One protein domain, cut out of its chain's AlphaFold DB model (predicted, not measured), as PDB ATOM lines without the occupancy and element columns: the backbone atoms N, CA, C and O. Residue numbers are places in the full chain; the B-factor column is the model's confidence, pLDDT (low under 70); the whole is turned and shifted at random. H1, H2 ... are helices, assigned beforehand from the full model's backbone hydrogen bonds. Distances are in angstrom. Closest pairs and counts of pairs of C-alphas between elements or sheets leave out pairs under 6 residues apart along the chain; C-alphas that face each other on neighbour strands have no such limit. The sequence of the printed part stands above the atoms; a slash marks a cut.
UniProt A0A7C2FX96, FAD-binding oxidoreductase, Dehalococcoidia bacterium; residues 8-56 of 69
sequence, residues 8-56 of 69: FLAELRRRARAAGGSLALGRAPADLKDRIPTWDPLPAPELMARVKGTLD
ATOM      1  N   PHE A   8      20.116  12.927  -5.949       89.62
ATOM      2  CA  PHE A   8      20.710  13.247  -7.250       89.62
ATOM      3  C   PHE A   8      19.654  13.642  -8.300       89.62
ATOM      4  O   PHE A   8      19.910  14.523  -9.120       89.62
ATOM      5  N   LEU A   9      18.470  13.019  -8.282       88.62
ATOM      6  CA  LEU A   9      17.398  13.296  -9.239       88.62
ATOM      7  C   LEU A   9      16.771  14.664  -8.958       88.62
ATOM      8  O   LEU A   9      16.586  15.456  -9.885       88.62
ATOM      9  N   ALA A  10      16.549  14.971  -7.677       89.62
ATOM     10  CA  ALA A  10      16.076  16.279  -7.242       89.62
ATOM     11  C   ALA A  10      17.026  17.405  -7.696       89.62
ATOM     12  O   ALA A  10      16.579  18.435  -8.203       89.62
ATOM     13  N   GLU A  11      18.344  17.193  -7.591       94.00
ATOM     14  CA  GLU A  11      19.347  18.166  -8.040       94.00
ATOM     15  C   GLU A  11      19.343  18.358  -9.567       94.00
ATOM     16  O   GLU A  11      19.404  19.492 -10.046       94.00
ATOM     17  N   LEU A  12      19.213  17.281 -10.351       93.25
ATOM     18  CA  LEU A  12      19.107  17.377 -11.814       93.25
ATOM     19  C   LEU A  12      17.864  18.165 -12.245       93.25
ATOM     20  O   LEU A  12      17.959  19.051 -13.097       93.25
ATOM     21  N   ARG A  13      16.712  17.895 -11.621       91.94
ATOM     22  CA  ARG A  13      15.463  18.627 -11.879       91.94
ATOM     23  C   ARG A  13      15.594  20.099 -11.515       91.94
ATOM     24  O   ARG A  13      15.191  20.963 -12.293       91.94
ATOM     25  N   ARG A  14      16.212  20.403 -10.369       93.06
ATOM     26  CA  ARG A  14      16.482  21.783  -9.944       93.06
ATOM     27  C   ARG A  14      17.328  22.529 -10.978       93.06
ATOM     28  O   ARG A  14      16.986  23.657 -11.325       93.06
ATOM     29  N   ARG A  15      18.394  21.909 -11.497       95.94
ATOM     30  CA  ARG A  15      19.252  22.505 -12.540       95.94
ATOM     31  C   ARG A  15      18.505  22.742 -13.848       95.94
ATOM     32  O   ARG A  15      18.620  23.829 -14.404       95.94
ATOM     33  N   ALA A  16      17.720  21.767 -14.307       94.38
ATOM     34  CA  ALA A  16      16.924  21.906 -15.527       94.38
ATOM     35  C   ALA A  16      15.944  23.087 -15.423       94.38
ATOM     36  O   ALA A  16      15.916  23.944 -16.303       94.38
ATOM     37  N   ARG A  17      15.225  23.192 -14.299       92.38
ATOM     38  CA  ARG A  17      14.282  24.291 -14.035       92.38
ATOM     39  C   ARG A  17      14.976  25.646 -13.910       92.38
ATOM     40  O   ARG A  17      14.471  26.631 -14.435       92.38
ATOM     41  N   ALA A  18      16.140  25.705 -13.259       95.75
ATOM     42  CA  ALA A  18      16.932  26.933 -13.160       95.75
ATOM     43  C   ALA A  18      17.403  27.445 -14.535       95.75
ATOM     44  O   ALA A  18      17.571  28.647 -14.712       95.75
ATOM     45  N   ALA A  19      17.568  26.548 -15.511       96.19
ATOM     46  CA  ALA A  19      17.851  26.887 -16.904       96.19
ATOM     47  C   ALA A  19      16.586  27.192 -17.740       96.19
ATOM     48  O   ALA A  19      16.686  27.356 -18.953       96.19
ATOM     49  N   GLY A  20      15.397  27.238 -17.126       93.62
ATOM     50  CA  GLY A  20      14.117  27.430 -17.819       93.62
ATOM     51  C   GLY A  20      13.609  26.193 -18.572       93.62
ATOM     52  O   GLY A  20      12.688  26.306 -19.377       93.62
ATOM     53  N   GLY A  21      14.205  25.022 -18.337       92.25
ATOM     54  CA  GLY A  21      13.868  23.766 -19.002       92.25
ATOM     55  C   GLY A  21      13.162  22.746 -18.106       92.25
ATOM     56  O   GLY A  21      12.823  22.999 -16.949       92.25
ATOM     57  N   SER A  22      12.973  21.552 -18.666       90.94
ATOM     58  CA  SER A  22      12.406  20.372 -18.008       90.94
ATOM     59  C   SER A  22      13.377  19.192 -18.084       90.94
ATOM     60  O   SER A  22      14.301  19.178 -18.901       90.94
ATOM     61  N   LEU A  23      13.183  18.199 -17.216       90.31
ATOM     62  CA  LEU A  23      13.942  16.950 -17.258       90.31
ATOM     63  C   LEU A  23      13.035  15.834 -17.779       90.31
ATOM     64  O   LEU A  23      11.924  15.651 -17.285       90.31
ATOM     65  N   ALA A  24      13.522  15.068 -18.754       87.56
ATOM     66  CA  ALA A  24      12.820  13.899 -19.268       87.56
ATOM     67  C   ALA A  24      13.727  12.663 -19.259       87.56
ATOM     68  O   ALA A  24      14.889  12.721 -19.668       87.56
ATOM     69  N   LEU A  25      13.181  11.531 -18.820       85.94
ATOM     70  CA  LEU A  25      13.840  10.234 -18.893       85.94
ATOM     71  C   LEU A  25      13.641   9.647 -20.295       85.94
ATOM     72  O   LEU A  25      12.551   9.214 -20.664       85.94
ATOM     73  N   GLY A  26      14.709   9.635 -21.092       86.38
ATOM     74  CA  GLY A  26      14.686   9.090 -22.450       86.38
ATOM     75  C   GLY A  26      14.668   7.556 -22.481       86.38
ATOM     76  O   GLY A  26      13.628   6.904 -22.335       86.38
ATOM     77  N   ARG A  27      15.836   6.952 -22.728       86.38
ATOM     78  CA  ARG A  27      16.009   5.493 -22.748       86.38
ATOM     79  C   ARG A  27      16.455   5.010 -21.370       86.38
ATOM     80  O   ARG A  27      17.475   5.453 -20.862       86.38
ATOM     81  N   ALA A  28      15.691   4.085 -20.806       85.00
ATOM     82  CA  ALA A  28      15.954   3.466 -19.516       85.00
ATOM     83  C   ALA A  28      15.305   2.071 -19.459       85.00
ATOM     84  O   ALA A  28      14.307   1.859 -20.171       85.00
ATOM     85  N   PRO A  29      15.846   1.158 -18.631       85.94
ATOM     86  CA  PRO A  29      15.175  -0.075 -18.221       85.94
ATOM     87  C   PRO A  29      13.753   0.170 -17.686       85.94
ATOM     88  O   PRO A  29      13.443   1.268 -17.218       85.94
ATOM     89  N   ALA A  30      12.875  -0.830 -17.807       79.12
ATOM     90  CA  ALA A  30      11.458  -0.704 -17.447       79.12
ATOM     91  C   ALA A  30      11.263  -0.430 -15.947       79.12
ATOM     92  O   ALA A  30      10.578   0.518 -15.582       79.12
ATOM     93  N   ASP A  31      11.984  -1.159 -15.101       80.25
ATOM     94  CA  ASP A  31      12.016  -0.982 -13.648       80.25
ATOM     95  C   ASP A  31      12.434   0.436 -13.225       80.25
ATOM     96  O   ASP A  31      11.958   0.964 -12.219       80.25
ATOM     97  N   LEU A  32      13.304   1.087 -14.004       80.81
ATOM     98  CA  LEU A  32      13.691   2.470 -13.747       80.81
ATOM     99  C   LEU A  32      12.581   3.453 -14.138       80.81
ATOM    100  O   LEU A  32      12.349   4.422 -13.419       80.81
ATOM    101  N   LYS A  33      11.883   3.198 -15.250       77.81
ATOM    102  CA  LYS A  33      10.733   4.007 -15.691       77.81
ATOM    103  C   LYS A  33       9.532   3.871 -14.753       77.81
ATOM    104  O   LYS A  33       8.800   4.838 -14.595       77.81
ATOM    105  N   ASP A  34       9.389   2.730 -14.084       77.06
ATOM    106  CA  ASP A  34       8.352   2.512 -13.066       77.06
ATOM    107  C   ASP A  34       8.605   3.318 -11.784       77.06
ATOM    108  O   ASP A  34       7.679   3.631 -11.035       77.06
ATOM    109  N   ARG A  35       9.872   3.645 -11.509       78.25
ATOM    110  CA  ARG A  35      10.299   4.356 -10.294       78.25
ATOM    111  C   ARG A  35      10.504   5.850 -10.516       78.25
ATOM    112  O   ARG A  35      10.440   6.619  -9.562       78.25
ATOM    113  N   ILE A  36      10.803   6.255 -11.748       80.88
ATOM    114  CA  ILE A  36      11.129   7.633 -12.109       80.88
ATOM    115  C   ILE A  36      10.146   8.106 -13.182       80.88
ATOM    116  O   ILE A  36      10.192   7.593 -14.303       80.88
ATOM    117  N   PRO A  37       9.313   9.127 -12.892       76.25
ATOM    118  CA  PRO A  37       8.417   9.704 -13.884       76.25
ATOM    119  C   PRO A  37       9.163  10.125 -15.152       76.25
ATOM    120  O   PRO A  37      10.177  10.823 -15.084       76.25
ATOM    121  N   THR A  38       8.635   9.721 -16.313       80.56
ATOM    122  CA  THR A  38       9.257   9.982 -17.621       80.56
ATOM    123  C   THR A  38       9.420  11.475 -17.907       80.56
ATOM    124  O   THR A  38      10.408  11.872 -18.519       80.56
ATOM    125  N   TRP A  39       8.474  12.304 -17.467       80.25
ATOM    126  CA  TRP A  39       8.520  13.754 -17.638       80.25
ATOM    127  C   TRP A  39       8.459  14.454 -16.286       80.25
ATOM    128  O   TRP A  39       7.715  14.037 -15.399       80.25
ATOM    129  N   ASP A  40       9.227  15.531 -16.149       81.12
ATOM    130  CA  ASP A  40       9.144  16.437 -15.013       81.12
ATOM    131  C   ASP A  40       9.250  17.910 -15.459       81.12
ATOM    132  O   ASP A  40      10.283  18.298 -16.017       81.12
ATOM    133  N   PRO A  41       8.229  18.748 -15.190       78.38
ATOM    134  CA  PRO A  41       6.963  18.408 -14.528       78.38
ATOM    135  C   PRO A  41       6.001  17.632 -15.447       78.38
ATOM    136  O   PRO A  41       6.060  17.763 -16.670       78.38
ATOM    137  N   LEU A  42       5.073  16.866 -14.859       78.31
ATOM    138  CA  LEU A  42       3.872  16.407 -15.566       78.31
ATOM    139  C   LEU A  42       2.861  17.569 -15.569       78.31
ATOM    140  O   LEU A  42       2.391  17.939 -14.496       78.31
ATOM    141  N   PRO A  43       2.535  18.182 -16.720       77.00
ATOM    142  CA  PRO A  43       1.790  19.443 -16.732       77.00
ATOM    143  C   PRO A  43       0.311  19.302 -16.344       77.00
ATOM    144  O   PRO A  43      -0.240  20.213 -15.737       77.00
ATOM    145  N   ALA A  44      -0.337  18.187 -16.695       85.81
ATOM    146  CA  ALA A  44      -1.759  17.944 -16.426       85.81
ATOM    147  C   ALA A  44      -2.006  16.451 -16.124       85.81
ATOM    148  O   ALA A  44      -2.557  15.733 -16.970       85.81
ATOM    149  N   PRO A  45      -1.540  15.949 -14.966       83.06
ATOM    150  CA  PRO A  45      -1.539  14.521 -14.663       83.06
ATOM    151  C   PRO A  45      -2.934  13.893 -14.701       83.06
ATOM    152  O   PRO A  45      -3.092  12.801 -15.244       83.06
ATOM    153  N   GLU A  46      -3.968  14.590 -14.236       88.31
ATOM    154  CA  GLU A  46      -5.343  14.086 -14.213       88.31
ATOM    155  C   GLU A  46      -5.932  13.964 -15.625       88.31
ATOM    156  O   GLU A  46      -6.625  12.994 -15.946       88.31
ATOM    157  N   LEU A  47      -5.646  14.933 -16.502       91.12
ATOM    158  CA  LEU A  47      -6.083  14.884 -17.897       91.12
ATOM    159  C   LEU A  47      -5.384  13.742 -18.636       91.12
ATOM    160  O   LEU A  47      -6.040  12.957 -19.320       91.12
ATOM    161  N   MET A  48      -4.067  13.623 -18.462       87.44
ATOM    162  CA  MET A  48      -3.285  12.535 -19.045       87.44
ATOM    163  C   MET A  48      -3.778  11.163 -18.557       87.44
ATOM    164  O   MET A  48      -3.849  10.236 -19.364       87.44
ATOM    165  N   ALA A  49      -4.201  11.047 -17.290       86.88
ATOM    166  CA  ALA A  49      -4.791   9.831 -16.718       86.88
ATOM    167  C   ALA A  49      -6.062   9.422 -17.429       86.88
ATOM    168  O   ALA A  49      -6.193   8.285 -17.877       86.88
ATOM    169  N   ARG A  50      -6.978  10.372 -17.586       92.44
ATOM    170  CA  ARG A  50      -8.258  10.135 -18.250       92.44
ATOM    171  C   ARG A  50      -8.078   9.755 -19.714       92.44
ATOM    172  O   ARG A  50      -8.735   8.830 -20.182       92.44
ATOM    173  N   VAL A  51      -7.182  10.443 -20.425       92.44
ATOM    174  CA  VAL A  51      -6.862  10.121 -21.822       92.44
ATOM    175  C   VAL A  51      -6.281   8.710 -21.917       92.44
ATOM    176  O   VAL A  51      -6.773   7.908 -22.707       92.44
ATOM    177  N   LYS A  52      -5.292   8.369 -21.079       88.69
ATOM    178  CA  LYS A  52      -4.669   7.038 -21.072       88.69
ATOM    179  C   LYS A  52      -5.667   5.933 -20.714       88.69
ATOM    180  O   LYS A  52      -5.690   4.924 -21.406       88.69
ATOM    181  N   GLY A  53      -6.501   6.133 -19.694       91.81
ATOM    182  CA  GLY A  53      -7.514   5.159 -19.280       91.81
ATOM    183  C   GLY A  53      -8.628   4.957 -20.312       91.81
ATOM    184  O   GLY A  53      -9.175   3.867 -20.411       91.81
ATOM    185  N   THR A  54      -8.937   5.979 -21.117       95.31
ATOM    186  CA  THR A  54      -9.933   5.873 -22.199       95.31
ATOM    187  C   THR A  54      -9.370   5.156 -23.427       95.31
ATOM    188  O   THR A  54     -10.081   4.392 -24.072       95.31
ATOM    189  N   LEU A  55      -8.105   5.416 -23.776       94.50
ATOM    190  CA  LEU A  55      -7.473   4.878 -24.988       94.50
ATOM    191  C   LEU A  55      -6.826   3.503 -24.795       94.50
ATOM    192  O   LEU A  55      -6.665   2.770 -25.767       94.50
ATOM    193  N   ASP A  56      -6.417   3.169 -23.576       93.00
ATOM    194  CA  ASP A  56      -5.767   1.902 -23.246       93.00
ATOM    195  C   ASP A  56      -6.233   1.425 -21.859       93.00
ATOM    196  O   ASP A  56      -5.464   1.503 -20.890       93.00
TER     197      ASP A  56
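Overview. This is residues 8 to 56 of the 69 residues of the protein "FAD-binding oxidoreductase" of Dehalococcoidia bacterium (UniProt A0A7C2FX96). Three separate helices are strung on a loose zigzag of chain: H1 at one end of the long axis, H3 at the other, and H2 between them along that axis but off to one side. The links before and after H2 run side by side where residues 23 to 24 pair with residues 39 to 40, and residues 43 to 56, with H3, stick out as a free arm. The printed part has 49 residues with three named helices, H1, H2 and H3 along the chain, and no named strand; its class is all helix. It is loose, with a radius of gyration of the C-alphas of 12.7 A, and spans 35 by 25 by 14 A.

Along the chain. Find C-alpha 8 at (20.710, 13.247, -7.250); from there H1, residues 8 to 18, runs 15.4 A to C-alpha 18 at (16.932, 26.933, -13.160). Further on, H2 covers residues 30 to 35, 8.8 A from first to last C-alpha. H3, residues 45 to 55, runs 15.3 A and ends at C-alpha 55, at (-7.473, 4.878, -24.988).

Arrangement. Start from H1 and you will find it apart from H2 and from H3; H2 and H3 are apart too. Look next at residues 23 to 24, which pair antiparallel with residues 39 to 40 in stretches too short to be named strands. Beyond them, residues 43 to 56, of which 45 to 55 belong to H3, stand free. In H1, H2 and H3 every O i to N i+4 pair is within hydrogen-bond range.

Size, cuts and confidence. The two C-alphas farthest apart are those of Ala 18 and Thr 54, at 35.3 A. Without residues 43 to 56, the body of 35 residues spans 28 by 17 by 15 A. The printed part has no cut; H1 to H2 is a long link of 11 residues, and H2 to H3 a short one of 9. Mean pLDDT of the printed part is 87.3, and no printed residue is under 70.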